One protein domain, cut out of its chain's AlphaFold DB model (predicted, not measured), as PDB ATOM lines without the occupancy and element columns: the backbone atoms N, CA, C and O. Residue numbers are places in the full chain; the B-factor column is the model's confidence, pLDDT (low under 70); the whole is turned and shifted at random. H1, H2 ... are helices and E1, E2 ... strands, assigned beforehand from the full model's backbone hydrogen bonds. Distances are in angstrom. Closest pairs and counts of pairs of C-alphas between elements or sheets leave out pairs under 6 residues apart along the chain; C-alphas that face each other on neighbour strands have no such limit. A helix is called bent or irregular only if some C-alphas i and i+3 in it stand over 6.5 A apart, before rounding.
ATOM      1  N   ILE A   9      19.379 -79.941 -22.884       80.81
ATOM      2  CA  ILE A   9      19.016 -80.641 -21.646       80.81
ATOM      3  C   ILE A   9      19.029 -82.154 -21.906       80.81
ATOM      4  O   ILE A   9      18.867 -82.586 -23.051       80.81
ATOM      5  N   GLY A  10      19.215 -82.967 -20.864       83.62
ATOM      6  CA  GLY A  10      19.074 -84.421 -20.963       83.62
ATOM      7  C   GLY A  10      17.698 -84.835 -21.502       83.62
ATOM      8  O   GLY A  10      16.687 -84.173 -21.261       83.62
ATOM      9  N   VAL A  11      17.651 -85.945 -22.245       87.06
ATOM     10  CA  VAL A  11      16.450 -86.377 -22.986       87.06
ATOM     11  C   VAL A  11      15.241 -86.615 -22.076       87.06
ATOM     12  O   VAL A  11      14.130 -86.199 -22.404       87.06
ATOM     13  N   GLU A  12      15.437 -87.271 -20.934       87.62
ATOM     14  CA  GLU A  12      14.340 -87.586 -20.008       87.62
ATOM     15  C   GLU A  12      13.786 -86.333 -19.320       87.62
ATOM     16  O   GLU A  12      12.572 -86.188 -19.169       87.62
ATOM     17  N   ASP A  13      14.655 -85.380 -18.987       83.00
ATOM     18  CA  ASP A  13      14.227 -84.096 -18.440       83.00
ATOM     19  C   ASP A  13      13.485 -83.262 -19.494       83.00
ATOM     20  O   ASP A  13      12.455 -82.665 -19.180       83.00
ATOM     21  N   ALA A  14      13.937 -83.274 -20.756       85.94
ATOM     22  CA  ALA A  14      13.242 -82.618 -21.867       85.94
ATOM     23  C   ALA A  14      11.802 -83.131 -22.015       85.94
ATOM     24  O   ALA A  14      10.857 -82.342 -22.050       85.94
ATOM     25  N   LYS A  15      11.630 -84.461 -22.048       87.19
ATOM     26  CA  LYS A  15      10.311 -85.108 -22.134       87.19
ATOM     27  C   LYS A  15       9.424 -84.700 -20.968       87.19
ATOM     28  O   LYS A  15       8.298 -84.263 -21.177       87.19
ATOM     29  N   ARG A  16       9.960 -84.753 -19.746       84.19
ATOM     30  CA  ARG A  16       9.227 -84.362 -18.541       84.19
ATOM     31  C   ARG A  16       8.765 -82.904 -18.590       84.19
ATOM     32  O   ARG A  16       7.662 -82.605 -18.137       84.19
ATOM     33  N   LEU A  17       9.580 -81.990 -19.119       81.06
ATOM     34  CA  LEU A  17       9.187 -80.588 -19.302       81.06
ATOM     35  C   LEU A  17       8.037 -80.442 -20.305       81.06
ATOM     36  O   LEU A  17       7.109 -79.674 -20.045       81.06
ATOM     37  N   CYS A  18       8.075 -81.181 -21.414       84.31
ATOM     38  CA  CYS A  18       6.988 -81.206 -22.392       84.31
ATOM     39  C   CYS A  18       5.696 -81.793 -21.804       84.31
ATOM     40  O   CYS A  18       4.640 -81.180 -21.944       84.31
ATOM     41  N   ASP A  19       5.776 -82.909 -21.075       86.88
ATOM     42  CA  ASP A  19       4.622 -83.552 -20.424       86.88
ATOM     43  C   ASP A  19       3.943 -82.635 -19.397       86.88
ATOM     44  O   ASP A  19       2.725 -82.659 -19.218       86.88
ATOM     45  N   LEU A  20       4.733 -81.793 -18.727       80.88
ATOM     46  CA  LEU A  20       4.248 -80.791 -17.778       80.88
ATOM     47  C   LEU A  20       3.739 -79.506 -18.458       80.88
ATOM     48  O   LEU A  20       3.331 -78.578 -17.761       80.88
ATOM     49  N   GLY A  21       3.775 -79.419 -19.794       80.31
ATOM     50  CA  GLY A  21       3.383 -78.226 -20.554       80.31
ATOM     51  C   GLY A  21       4.311 -77.026 -20.344       80.31
ATOM     52  O   GLY A  21       3.922 -75.887 -20.591       80.31
ATOM     53  N   MET A  22       5.526 -77.266 -19.852       75.81
ATOM     54  CA  MET A  22       6.516 -76.230 -19.536       75.81
ATOM     55  C   MET A  22       7.502 -75.978 -20.681       75.81
ATOM     56  O   MET A  22       8.271 -75.016 -20.631       75.81
ATOM     57  N   ALA A  23       7.481 -76.825 -21.707       84.12
ATOM     58  CA  ALA A  23       8.265 -76.679 -22.922       84.12
ATOM     59  C   ALA A  23       7.450 -77.128 -24.138       84.12
ATOM     60  O   ALA A  23       6.677 -78.083 -24.050       84.12
ATOM     61  N   ILE A  24       7.640 -76.450 -25.266       86.06
ATOM     62  CA  ILE A  24       6.947 -76.730 -26.525       86.06
ATOM     63  C   ILE A  24       7.990 -77.192 -27.547       86.06
ATOM     64  O   ILE A  24       8.967 -76.472 -27.763       86.06
ATOM     65  N   PRO A  25       7.836 -78.377 -28.164       88.31
ATOM     66  CA  PRO A  25       8.695 -78.791 -29.264       88.31
ATOM     67  C   PRO A  25       8.513 -77.880 -30.479       88.31
ATOM     68  O   PRO A  25       7.391 -77.600 -30.901       88.31
ATOM     69  N   GLU A  26       9.621 -77.468 -31.076       90.12
ATOM     70  CA  GLU A  26       9.678 -76.648 -32.277       90.12
ATOM     71  C   GLU A  26      10.708 -77.183 -33.266       90.12
ATOM     72  O   GLU A  26      11.679 -77.849 -32.905       90.12
ATOM     73  N   ARG A  27      10.524 -76.845 -34.545       91.44
ATOM     74  CA  ARG A  27      11.457 -77.225 -35.603       91.44
ATOM     75  C   ARG A  27      12.342 -76.051 -35.993       91.44
ATOM     76  O   ARG A  27      11.849 -75.009 -36.416       91.44
ATOM     77  N   VAL A  28      13.652 -76.266 -35.956       92.19
ATOM     78  CA  VAL A  28      14.660 -75.263 -36.313       92.19
ATOM     79  C   VAL A  28      15.507 -75.766 -37.479       92.19
ATOM     80  O   VAL A  28      15.997 -76.891 -37.462       92.19
ATOM     81  N   LEU A  29      15.700 -74.924 -38.498       93.31
ATOM     82  CA  LEU A  29      16.558 -75.212 -39.651       93.31
ATOM     83  C   LEU A  29      17.809 -74.326 -39.619       93.31
ATOM     84  O   LEU A  29      17.702 -73.100 -39.526       93.31
ATOM     85  N   ARG A  30      18.996 -74.929 -39.713       93.75
ATOM     86  CA  ARG A  30      20.292 -74.229 -39.767       93.75
ATOM     87  C   ARG A  30      21.195 -74.852 -40.814       93.75
ATOM     88  O   ARG A  30      21.077 -76.036 -41.081       93.75
ATOM     89  N   SER A  31      22.119 -74.083 -41.370       93.62
ATOM     90  CA  SER A  31      23.149 -74.619 -42.265       93.62
ATOM     91  C   SER A  31      24.462 -74.803 -41.514       93.62
ATOM     92  O   SER A  31      24.820 -73.970 -40.682       93.62
ATOM     93  N   ASP A  32      25.178 -75.887 -41.805       92.38
ATOM     94  CA  ASP A  32      26.532 -76.099 -41.288       92.38
ATOM     95  C   ASP A  32      27.598 -75.363 -42.126       92.38
ATOM     96  O   ASP A  32      27.296 -74.684 -43.108       92.38
ATOM     97  N   ALA A  33      28.874 -75.500 -41.748       92.19
ATOM     98  CA  ALA A  33      30.003 -74.853 -42.431       92.19
ATOM     99  C   ALA A  33      30.174 -75.232 -43.913       92.19
ATOM    100  O   ALA A  33      30.916 -74.563 -44.628       92.19
ATOM    101  N   ARG A  34      29.512 -76.293 -44.389       91.06
ATOM    102  CA  ARG A  34      29.488 -76.686 -45.805       91.06
ATOM    103  C   ARG A  34      28.269 -76.129 -46.545       91.06
ATOM    104  O   ARG A  34      28.136 -76.372 -47.737       91.06
ATOM    105  N   GLY A  35      27.399 -75.390 -45.858       91.44
ATOM    106  CA  GLY A  35      26.119 -74.920 -46.380       91.44
ATOM    107  C   GLY A  35      25.015 -75.979 -46.335       91.44
ATOM    108  O   GLY A  35      23.889 -75.685 -46.733       91.44
ATOM    109  N   GLU A  36      25.302 -77.182 -45.829       90.69
ATOM    110  CA  GLU A  36      24.335 -78.277 -45.793       90.69
ATOM    111  C   GLU A  36      23.265 -77.998 -44.729       90.69
ATOM    112  O   GLU A  36      23.614 -77.698 -43.578       90.69
ATOM    113  N   PRO A  37      21.969 -78.094 -45.073       92.31
ATOM    114  CA  PRO A  37      20.901 -77.873 -44.114       92.31
ATOM    115  C   PRO A  37      20.862 -78.989 -43.060       92.31
ATOM    116  O   PRO A  37      20.984 -80.178 -43.354       92.31
ATOM    117  N   ARG A  38      20.652 -78.585 -41.811       93.06
ATOM    118  CA  ARG A  38      20.463 -79.406 -40.618       93.06
ATOM    119  C   ARG A  38      19.152 -79.004 -39.975       93.06
ATOM    120  O   ARG A  38      18.940 -77.834 -39.649       93.06
ATOM    121  N   THR A  39      18.285 -79.985 -39.802       93.00
ATOM    122  CA  THR A  39      17.003 -79.794 -39.138       93.00
ATOM    123  C   THR A  39      17.098 -80.349 -37.731       93.00
ATOM    124  O   THR A  39      17.624 -81.443 -37.522       93.00
ATOM    125  N   PHE A  40      16.577 -79.581 -36.789       90.94
ATOM    126  CA  PHE A  40      16.482 -79.923 -35.385       90.94
ATOM    127  C   PHE A  40      15.014 -79.917 -35.002       90.94
ATOM    128  O   PHE A  40      14.287 -78.984 -35.350       90.94
ATOM    129  N   GLU A  41      14.593 -80.925 -34.260       90.62
ATOM    130  CA  GLU A  41      13.532 -80.737 -33.288       90.62
ATOM    131  C   GLU A  41      14.214 -80.220 -32.012       90.62
ATOM    132  O   GLU A  41      15.238 -80.745 -31.572       90.62
ATOM    133  N   ALA A  42      13.700 -79.138 -31.451       89.19
ATOM    134  CA  ALA A  42      14.244 -78.446 -30.290       89.19
ATOM    135  C   ALA A  42      13.092 -78.065 -29.361       89.19
ATOM    136  O   ALA A  42      11.934 -78.159 -29.749       89.19
ATOM    137  N   ILE A  43      13.383 -77.621 -28.143       87.31
ATOM    138  CA  ILE A  43      12.348 -77.141 -27.224       87.31
ATOM    139  C   ILE A  43      12.411 -75.626 -27.045       87.31
ATOM    140  O   ILE A  43      13.466 -75.042 -26.787       87.31
ATOM    141  N   GLU A  44      11.267 -74.968 -27.139       85.62
ATOM    142  CA  GLU A  44      11.091 -73.636 -26.588       85.62
ATOM    143  C   GLU A  44      10.633 -73.777 -25.133       85.62
ATOM    144  O   GLU A  44       9.630 -74.423 -24.829       85.62
ATOM    145  N   LEU A  45      11.396 -73.205 -24.202       72.81
ATOM    146  CA  LEU A  45      11.028 -73.222 -22.789       72.81
ATOM    147  C   LEU A  45       9.947 -72.163 -22.545       72.81
ATOM    148  O   LEU A  45      10.217 -70.967 -22.630       72.81
ATOM    149  N   GLY A  46       8.743 -72.594 -22.164       57.69
ATOM    150  CA  GLY A  46       7.619 -71.705 -21.840       57.69
ATOM    151  C   GLY A  46       7.770 -70.975 -20.497       57.69
ATOM    152  O   GLY A  46       6.961 -70.118 -20.144       57.69
ATOM    153  N   LEU A  47       8.816 -71.291 -19.729       52.44
ATOM    154  CA  LEU A  47       9.082 -70.712 -18.415       52.44
ATOM    155  C   LEU A  47       9.904 -69.420 -18.532       52.44
ATOM    156  O   LEU A  47      11.116 -69.378 -18.314       52.44
ATOM    157  N   GLN A  48       9.210 -68.310 -18.784       45.97
ATOM    158  CA  GLN A  48       9.695 -66.983 -18.401       45.97
ATOM    159  C   GLN A  48       9.616 -66.836 -16.873       45.97
ATOM    160  O   GLN A  48       8.824 -66.058 -16.343       45.97
ATOM    161  N   ALA A  49      10.440 -67.574 -16.119       38.12
ATOM    162  CA  ALA A  49      10.695 -67.179 -14.742       38.12
ATOM    163  C   ALA A  49      11.494 -65.869 -14.789       38.12
ATOM    164  O   ALA A  49      12.682 -65.833 -15.122       38.12
ATOM    165  N   ILE A  50      10.795 -64.774 -14.502       39.16
ATOM    166  CA  ILE A  50      11.326 -63.429 -14.302       39.16
ATOM    167  C   ILE A  50      12.311 -63.490 -13.137       39.16
ATOM    168  O   ILE A  50      11.992 -63.207 -11.989       39.16
ATOM    169  N   ILE A  51      13.542 -63.877 -13.413       42.47
ATOM    170  CA  ILE A  51      14.649 -63.541 -12.541       42.47
ATOM    171  C   ILE A  51      15.357 -62.415 -13.273       42.47
ATOM    172  O   ILE A  51      16.223 -62.679 -14.108       42.47
ATOM    173  N   GLU A  52      14.872 -61.201 -12.991       39.97
ATOM    174  CA  GLU A  52      15.273 -59.891 -13.515       39.97
ATOM    175  C   GLU A  52      16.583 -59.936 -14.313       39.97
ATOM    176  O   GLU A  52      17.673 -60.002 -13.743       39.97
ATOM    177  N   ILE A  53      16.468 -59.884 -15.643       44.22
ATOM    178  CA  ILE A  53      17.589 -59.858 -16.597       44.22
ATOM    179  C   ILE A  53      18.596 -58.751 -16.226       44.22
ATOM    180  O   ILE A  53      19.804 -58.974 -16.283       44.22
ATOM    181  N   GLY A  54      18.117 -57.623 -15.681       42.97
ATOM    182  CA  GLY A  54      18.968 -56.546 -15.165       42.97
ATOM    183  C   GLY A  54      19.869 -56.942 -13.986       42.97
ATOM    184  O   GLY A  54      20.974 -56.428 -13.868       42.97
ATOM    185  N   ARG A  55      19.475 -57.898 -13.132       52.19
ATOM    186  CA  ARG A  55      20.328 -58.367 -12.023       52.19
ATOM    187  C   ARG A  55      21.424 -59.325 -12.474       52.19
ATOM    188  O   ARG A  55      22.414 -59.454 -11.764       52.19
ATOM    189  N   ILE A  56      21.272 -59.994 -13.619       53.47
ATOM    190  CA  ILE A  56      22.253 -60.972 -14.119       53.47
ATOM    191  C   ILE A  56      23.454 -60.269 -14.751       53.47
ATOM    192  O   ILE A  56      24.586 -60.638 -14.455       53.47
ATOM    193  N   GLU A  57      23.232 -59.242 -15.575       51.62
ATOM    194  CA  GLU A  57      24.331 -58.431 -16.124       51.62
ATOM    195  C   GLU A  57      25.111 -57.736 -15.004       51.62
ATOM    196  O   GLU A  57      26.343 -57.761 -14.985       51.62
ATOM    197  N   ILE A  58      24.391 -57.223 -13.999       56.53
ATOM    198  CA  ILE A  58      24.991 -56.682 -12.777       56.53
ATOM    199  C   ILE A  58      25.758 -57.779 -12.025       56.53
ATOM    200  O   ILE A  58      26.896 -57.548 -11.628       56.53
ATOM    201  N   ALA A  59      25.201 -58.986 -11.872       59.12
ATOM    202  CA  ALA A  59      25.887 -60.109 -11.230       59.12
ATOM    203  C   ALA A  59      27.153 -60.528 -11.992       59.12
ATOM    204  O   ALA A  59      28.149 -60.860 -11.361       59.12
ATOM    205  N   ARG A  60      27.179 -60.450 -13.326       57.56
ATOM    206  CA  ARG A  60      28.392 -60.722 -14.116       57.56
ATOM    207  C   ARG A  60      29.495 -59.693 -13.854       57.56
ATOM    208  O   ARG A  60      30.673 -60.037 -13.876       57.56
ATOM    209  N   ALA A  61      29.120 -58.447 -13.555       63.03
ATOM    210  CA  ALA A  61      30.051 -57.406 -13.124       63.03
ATOM    211  C   ALA A  61      30.526 -57.579 -11.665       63.03
ATOM    212  O   ALA A  61      31.553 -57.011 -11.274       63.03
ATOM    213  N   VAL A  62      29.825 -58.380 -10.853       65.50
ATOM    214  CA  VAL A  62      30.239 -58.713  -9.486       65.50
ATOM    215  C   VAL A  62      31.424 -59.682  -9.551       65.50
ATOM    216  O   VAL A  62      31.267 -60.883  -9.747       65.50
ATOM    217  N   LYS A  63      32.638 -59.168  -9.310       65.62
ATOM    218  CA  LYS A  63      33.900 -59.941  -9.237       65.62
ATOM    219  C   LYS A  63      34.001 -60.864  -8.008       65.62
ATOM    220  O   LYS A  63      35.096 -61.155  -7.532       65.62
ATOM    221  N   HIS A  64      32.875 -61.286  -7.441       74.00
ATOM    222  CA  HIS A  64      32.874 -62.160  -6.279       74.00
ATOM    223  C   HIS A  64      33.232 -63.593  -6.712       74.00
ATOM    224  O   HIS A  64      32.597 -64.105  -7.637       74.00
ATOM    225  N   PRO A  65      34.171 -64.287  -6.038       71.38
ATOM    226  CA  PRO A  65      34.625 -65.621  -6.443       71.38
ATOM    227  C   PRO A  65      33.499 -66.647  -6.609       71.38
ATOM    228  O   PRO A  65      33.524 -67.435  -7.544       71.38
ATOM    229  N   PHE A  66      32.474 -66.603  -5.750       66.62
ATOM    230  CA  PHE A  66      31.292 -67.469  -5.875       66.62
ATOM    231  C   PHE A  66      30.502 -67.219  -7.167       66.62
ATOM    232  O   PHE A  66      30.068 -68.164  -7.816       66.62
ATOM    233  N   VAL A  67      30.328 -65.952  -7.549       63.22
ATOM    234  CA  VAL A  67      29.560 -65.565  -8.736       63.22
ATOM    235  C   VAL A  67      30.355 -65.894  -9.997       63.22
ATOM    236  O   VAL A  67      29.813 -66.496 -10.918       63.22
ATOM    237  N   ALA A  68      31.660 -65.613  -9.996       69.19
ATOM    238  CA  ALA A  68      32.565 -66.029 -11.060       69.19
ATOM    239  C   ALA A  68      32.580 -67.557 -11.232       69.19
ATOM    240  O   ALA A  68      32.404 -68.035 -12.342       69.19
ATOM    241  N   ALA A  69      32.701 -68.325 -10.143       63.44
ATOM    242  CA  ALA A  69      32.665 -69.785 -10.193       63.44
ATOM    243  C   ALA A  69      31.314 -70.327 -10.685       63.44
ATOM    244  O   ALA A  69      31.286 -71.327 -11.398       63.44
ATOM    245  N   ALA A  70      30.202 -69.675 -10.327       63.50
ATOM    246  CA  ALA A  70      28.887 -70.019 -10.853       63.50
ATOM    247  C   ALA A  70      28.823 -69.796 -12.372       63.50
ATOM    248  O   ALA A  70      28.431 -70.710 -13.084       63.50
ATOM    249  N   PHE A  71      29.294 -68.650 -12.876       67.50
ATOM    250  CA  PHE A  71      29.365 -68.389 -14.319       67.50
ATOM    251  C   PHE A  71      30.328 -69.333 -15.045       67.50
ATOM    252  O   PHE A  71      29.974 -69.867 -16.085       67.50
ATOM    253  N   THR A  72      31.500 -69.629 -14.479       66.62
ATOM    254  CA  THR A  72      32.433 -70.600 -15.069       66.62
ATOM    255  C   THR A  72      31.805 -71.985 -15.183       66.62
ATOM    256  O   THR A  72      32.005 -72.652 -16.185       66.62
ATOM    257  N   ARG A  73      31.019 -72.422 -14.192       58.88
ATOM    258  CA  ARG A  73      30.276 -73.691 -14.278       58.88
ATOM    259  C   ARG A  73      29.151 -73.660 -15.314       58.88
ATOM    260  O   ARG A  73      28.767 -74.721 -15.778       58.88
ATOM    261  N   MET A  74      28.636 -72.479 -15.658       60.84
ATOM    262  CA  MET A  74      27.645 -72.307 -16.727       60.84
ATOM    263  C   MET A  74      28.272 -72.331 -18.125       60.84
ATOM    264  O   MET A  74      27.585 -72.688 -19.070       60.84
ATOM    265  N   ASP A  75      29.549 -71.955 -18.247       57.53
ATOM    266  CA  ASP A  75      30.308 -71.998 -19.505       57.53
ATOM    267  C   ASP A  75      30.903 -73.396 -19.795       57.53
ATOM    268  O   ASP A  75      31.505 -73.619 -20.848       57.53
ATOM    269  N   VAL A  76      30.780 -74.330 -18.846       61.47
ATOM    270  CA  VAL A  76      31.172 -75.731 -19.018       61.47
ATOM    271  C   VAL A  76      29.959 -76.516 -19.468       61.47
ATOM    272  O   VAL A  76      28.917 -76.471 -18.812       61.47
ATOM    273  N   ASP A  77      30.128 -77.283 -20.546       68.06
ATOM    274  CA  ASP A  77      29.094 -78.177 -21.051       68.06
ATOM    275  C   ASP A  77      28.759 -79.237 -20.004       68.06
ATOM    276  O   ASP A  77      29.393 -80.285 -19.903       68.06
ATOM    277  N   GLN A  78      27.759 -78.926 -19.186       68.38
ATOM    278  CA  GLN A  78      27.316 -79.752 -18.069       68.38
ATOM    279  C   GLN A  78      26.683 -81.079 -18.518       68.38
ATOM    280  O   GLN A  78      26.419 -81.922 -17.669       68.38
ATOM    281  N   PHE A  79      26.468 -81.260 -19.826       73.75
ATOM    282  CA  PHE A  79      26.001 -82.503 -20.445       73.75
ATOM    283  C   PHE A  79      27.069 -83.115 -21.358       73.75
ATOM    284  O   PHE A  79      26.756 -83.881 -22.267       73.75
ATOM    285  N   ALA A  80      28.345 -82.762 -21.173       72.12
ATOM    286  CA  ALA A  80      29.443 -83.348 -21.943       72.12
ATOM    287  C   ALA A  80      29.544 -84.874 -21.770       72.12
ATOM    288  O   ALA A  80      30.083 -85.546 -22.646       72.12
ATOM    289  N   GLU A  81      29.035 -85.406 -20.654       77.81
ATOM    290  CA  GLU A  81      28.966 -86.846 -20.378       77.81
ATOM    291  C   GLU A  81      27.746 -87.525 -21.023       77.81
ATOM    292  O   GLU A  81      27.714 -88.750 -21.105       77.81
ATOM    293  N   ASP A  82      26.762 -86.758 -21.507       78.62
ATOM    294  CA  ASP A  82      25.600 -87.301 -22.201       78.62
ATOM    295  C   ASP A  82      25.904 -87.521 -23.687       78.62
ATOM    296  O   ASP A  82      26.252 -86.592 -24.428       78.62
ATOM    297  N   ASP A  83      25.683 -88.756 -24.144       80.38
ATOM    298  CA  ASP A  83      25.815 -89.136 -25.555       80.38
ATOM    299  C   ASP A  83      24.852 -88.339 -26.455       80.38
ATOM    300  O   ASP A  83      25.157 -88.049 -27.615       80.38
ATOM    301  N   HIS A  84      23.687 -87.974 -25.908       86.12
ATOM    302  CA  HIS A  84      22.613 -87.297 -26.620       86.12
ATOM    303  C   HIS A  84      21.864 -86.301 -25.737       86.12
ATOM    304  O   HIS A  84      21.498 -86.609 -24.604       86.12
ATOM    305  N   VAL A  85      21.539 -85.138 -26.300       88.94
ATOM    306  CA  VAL A  85      20.815 -84.067 -25.601       88.94
ATOM    307  C   VAL A  85      19.748 -83.422 -26.489       88.94
ATOM    308  O   VAL A  85      19.778 -83.540 -27.712       88.94
ATOM    309  N   VAL A  86      18.792 -82.722 -25.878       87.88
ATOM    310  CA  VAL A  86      17.739 -81.963 -26.573       87.88
ATOM    311  C   VAL A  86      18.041 -80.479 -26.477       87.88
ATOM    312  O   VAL A  86      18.119 -79.959 -25.373       87.88
ATOM    313  N   PHE A  87      18.195 -79.790 -27.608       88.19
ATOM    314  CA  PHE A  87      18.536 -78.363 -27.661       88.19
ATOM    315  C   PHE A  87      17.324 -77.448 -27.504       88.19
ATOM    316  O   PHE A  87      16.206 -77.800 -27.861       88.19
ATOM    317  N   SER A  88      17.564 -76.231 -27.029       86.75
ATOM    318  CA  SER A  88      16.603 -75.138 -27.034       86.75
ATOM    319  C   SER A  88      16.703 -74.343 -28.320       86.75
ATOM    320  O   SER A  88      17.789 -74.159 -28.882       86.75
ATOM    321  N   VAL A  89      15.567 -73.799 -28.745       86.50
ATOM    322  CA  VAL A  89      15.473 -72.971 -29.955       86.50
ATOM    323  C   VAL A  89      16.450 -71.793 -29.897       86.50
ATOM    324  O   VAL A  89      17.281 -71.624 -30.792       86.50
ATOM    325  N   SER A  90      16.443 -71.046 -28.787       81.94
ATOM    326  CA  SER A  90      17.292 -69.857 -28.609       81.94
ATOM    327  C   SER A  90      18.795 -70.149 -28.654       81.94
ATOM    328  O   SER A  90      19.599 -69.255 -28.923       81.94
ATOM    329  N   TYR A  91      19.208 -71.378 -28.337       83.25
ATOM    330  CA  TYR A  91      20.599 -71.787 -28.476       83.25
ATOM    331  C   TYR A  91      20.944 -72.012 -29.943       83.25
ATOM    332  O   TYR A  91      21.907 -71.430 -30.428       83.25
ATOM    333  N   LEU A  92      20.115 -72.755 -30.678       85.50
ATOM    334  CA  LEU A  92      20.325 -73.005 -32.107       85.50
ATOM    335  C   LEU A  92      20.242 -71.726 -32.957       85.50
ATOM    336  O   LEU A  92      20.840 -71.652 -34.026       85.50
ATOM    337  N   GLU A  93      19.503 -70.707 -32.517       86.25
ATOM    338  CA  GLU A  93      19.510 -69.351 -33.097       86.25
ATOM    339  C   GLU A  93      20.834 -68.609 -32.957       86.25
ATOM    340  O   GLU A  93      21.167 -67.808 -33.826       86.25
ATOM    341  N   ARG A  94      21.578 -68.868 -31.882       82.69
ATOM    342  CA  ARG A  94      22.833 -68.172 -31.569       82.69
ATOM    343  C   ARG A  94      24.079 -68.995 -31.884       82.69
ATOM    344  O   ARG A  94      25.156 -68.416 -31.942       82.69
ATOM    345  N   ALA A  95      23.929 -70.305 -32.058       83.31
ATOM    346  CA  ALA A  95      25.019 -71.220 -32.357       83.31
ATOM    347  C   ALA A  95      25.722 -70.833 -33.663       83.31
ATOM    348  O   ALA A  95      25.081 -70.526 -34.674       83.31
ATOM    349  N   GLU A  96      27.051 -70.866 -33.644       87.44
ATOM    350  CA  GLU A  96      27.842 -70.543 -34.821       87.44
ATOM    351  C   GLU A  96      27.728 -71.650 -35.871       87.44
ATOM    352  O   GLU A  96      27.589 -72.834 -35.565       87.44
ATOM    353  N   VAL A  97      27.874 -71.284 -37.146       88.31
ATOM    354  CA  VAL A  97      27.809 -72.217 -38.285       88.31
ATOM    355  C   VAL A  97      28.775 -73.407 -38.126       88.31
ATOM    356  O   VAL A  97      28.465 -74.529 -38.536       88.31
ATOM    357  N   ALA A  98      29.940 -73.182 -37.507       87.44
ATOM    358  CA  ALA A  98      30.921 -74.228 -37.219       87.44
ATOM    359  C   ALA A  98      30.441 -75.232 -36.152       87.44
ATOM    360  O   ALA A  98      30.833 -76.400 -36.187       87.44
ATOM    361  N   GLU A  99      29.567 -74.806 -35.242       86.62
ATOM    362  CA  GLU A  99      29.046 -75.600 -34.126       86.62
ATOM    363  C   GLU A  99      27.811 -76.419 -34.522       86.62
ATOM    364  O   GLU A  99      27.604 -77.506 -33.982       86.62
ATOM    365  N   ILE A 100      27.030 -75.955 -35.509       91.00
ATOM    366  CA  ILE A 100      25.766 -76.583 -35.945       91.00
ATOM    367  C   ILE A 100      25.922 -78.072 -36.250       91.00
ATOM    368  O   ILE A 100      25.075 -78.874 -35.862       91.00
ATOM    369  N   LYS A 101      27.006 -78.480 -36.920       90.88
ATOM    370  CA  LYS A 101      27.229 -79.898 -37.239       90.88
ATOM    371  C   LYS A 101      27.431 -80.737 -35.977       90.88
ATOM    372  O   LYS A 101      26.892 -81.835 -35.885       90.88
ATOM    373  N   THR A 102      28.214 -80.237 -35.026       88.06
ATOM    374  CA  THR A 102      28.486 -80.931 -33.762       88.06
ATOM    375  C   THR A 102      27.231 -80.992 -32.900       88.06
ATOM    376  O   THR A 102      26.914 -82.054 -32.370       88.06
ATOM    377  N   ALA A 103      26.482 -79.889 -32.824       88.44
ATOM    378  CA  ALA A 103      25.190 -79.846 -32.149       88.44
ATOM    379  C   ALA A 103      24.215 -80.856 -32.765       88.44
ATOM    380  O   ALA A 103      23.593 -81.622 -32.042       88.44
ATOM    381  N   TRP A 104      24.143 -80.938 -34.096       90.56
ATOM    382  CA  TRP A 104      23.297 -81.920 -34.774       90.56
ATOM    383  C   TRP A 104      23.722 -83.360 -34.468       90.56
ATOM    384  O   TRP A 104      22.879 -84.195 -34.197       90.56
ATOM    385  N   LEU A 105      25.021 -83.668 -34.432       89.06
ATOM    386  CA  LEU A 105      25.487 -85.021 -34.094       89.06
ATOM    387  C   LEU A 105      25.171 -85.435 -32.649       89.06
ATOM    388  O   LEU A 105      24.942 -86.615 -32.400       89.06
ATOM    389  N   ARG A 106      25.169 -84.479 -31.715       88.19
ATOM    390  CA  ARG A 106      24.822 -84.704 -30.301       88.19
ATOM    391  C   ARG A 106      23.338 -84.581 -30.007       88.19
ATOM    392  O   ARG A 106      22.910 -84.906 -28.902       88.19
ATOM    393  N   SER A 107      22.548 -84.098 -30.958       89.44
ATOM    394  CA  SER A 107      21.112 -84.037 -30.765       89.44
ATOM    395  C   SER A 107      20.572 -85.463 -30.623       89.44
ATOM    396  O   SER A 107      21.112 -86.441 -31.155       89.44
ATOM    397  N   ALA A 108      19.551 -85.608 -29.788       88.06
ATOM    398  CA  ALA A 108      18.915 -86.890 -29.578       88.06
ATOM    399  C   ALA A 108      18.332 -87.405 -30.895       88.06
ATOM    400  O   ALA A 108      17.673 -86.668 -31.619       88.06
ATOM    401  N   VAL A 109      18.541 -88.692 -31.190       86.19
ATOM    402  CA  VAL A 109      18.137 -89.306 -32.469       86.19
ATOM    403  C   VAL A 109      16.650 -89.098 -32.775       86.19
ATOM    404  O   VAL A 109      16.291 -88.848 -33.917       86.19
ATOM    405  N   GLN A 110      15.786 -89.154 -31.756       84.12
ATOM    406  CA  GLN A 110      14.338 -88.922 -31.896       84.12
ATOM    407  C   GLN A 110      13.971 -87.463 -32.207       84.12
ATOM    408  O   GLN A 110      12.827 -87.188 -32.535       84.12
ATOM    409  N   TRP A 111      14.935 -86.553 -32.092       84.31
ATOM    410  CA  TRP A 111      14.818 -85.121 -32.350       84.31
ATOM    411  C   TRP A 111      15.569 -84.719 -33.637       84.31
ATOM    412  O   TRP A 111      15.748 -83.536 -33.934       84.31
ATOM    413  N   HIS A 112      16.002 -85.712 -34.425       76.75
ATOM    414  CA  HIS A 112      16.399 -85.554 -35.823       76.75
ATOM    415  C   HIS A 112      15.207 -85.946 -36.700       76.75
ATOM    416  O   HIS A 112      14.783 -87.101 -36.637       76.75
TER     417      HIS A 112
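AT A GLANCE: This is residues 9 to 112 of the 113 residues of an uncharacterized protein of Rhodobacter sp. 24-YEA-8 (UniProt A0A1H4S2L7). A long, two-stranded hairpin, E1 and E2, makes a wall with H4, H5 and the short strand E3 on one side of it and H1 near the end where E1 begins; from this body an arm holding H2 and H3 loops out and comes back. Residues 49 to 58, 61 to 66 and 72 to 77 stick out along that arm. The printed part has 104 residues with five named helices and three named strands, in the order H1 E1 E2 H2 H3 E3 H4 H5; its one sheet has the order E1 - E2, antiparallel, and the class is mixed, helices and strands. It is only just loose, close to compact, with a radius of gyration of the C-alphas of 15.5 A and spans of 42 by 35 by 26 A.

IN THESE COORDINATES: Find C-alpha 11 at (16.450, -86.377, -22.986), where H1 begins; it runs to residue 19. E1, residues 23 to 31, starts at C-alpha 23 at (8.265, -76.679, -22.922) and is 24.5 A long. E2, residues 37 to 45, runs 24.0 A and bends by 50 degrees at residue 41. Next come H2, residues 53 to 61, 13.2 A, and H3, residues 65 to 74, 14.1 A. E3 holds residues 85 to 87, and H4 residues 89 to 94. H5, residues 97 to 106, is 15.1 A long and ends at C-alpha 106 at (24.822, -84.704, -30.301); it is irregular, but only just: C-alphas 98 and 101 are 6.8 A apart.

HOW THE PARTS SIT: Look first at the hairpin of E1 and E2, at 155 degrees, where N 26 and O 42 are 2.8 A apart and N 38 and O 30 2.7 A, within hydrogen-bond range. The closest C-alphas of H1 and E1, Leu 17 and Ala 23, are 5.4 A apart. E3 pairs with no named strand, but residues 85 to 86 pair antiparallel with residues 9 to 10; its closest C-alpha to E2 is Phe 87, 5.0 A from that of Ala 42. For H4 and E2 look at the closest C-alphas, Val 89 and Glu 44, 5.6 A apart, and for H5 and E2 at Trp 104 and Arg 38, 7.0 A. H4 and H5 are close but not clearly touching, opposite ways at a tilt of 35.3 degrees, only just steep; their closest C-alphas, Leu 92 and Ile 100, are 7.6 A apart. H2 and H3 touch at a steep tilt of 64 degrees, opposite ways, with the C-alphas of Ala 59 and Val 67 closest at 7.0 A. H2 is apart from H1, E1, E3, H4 and H5. In H1 and H3 every O i to N i+4 pair is within hydrogen-bond range; in H2 3 of 5 are, in H4 1 of 2 and in H5 4 of 6.

THE WHOLE: The C-alphas of Glu 36 and His 64, the two farthest apart, are 43.5 A apart. The printed part has no cut and no long link. Mean pLDDT of the printed part is 77.3; look for values under 70 at residues 46 to 63 and 66 to 78.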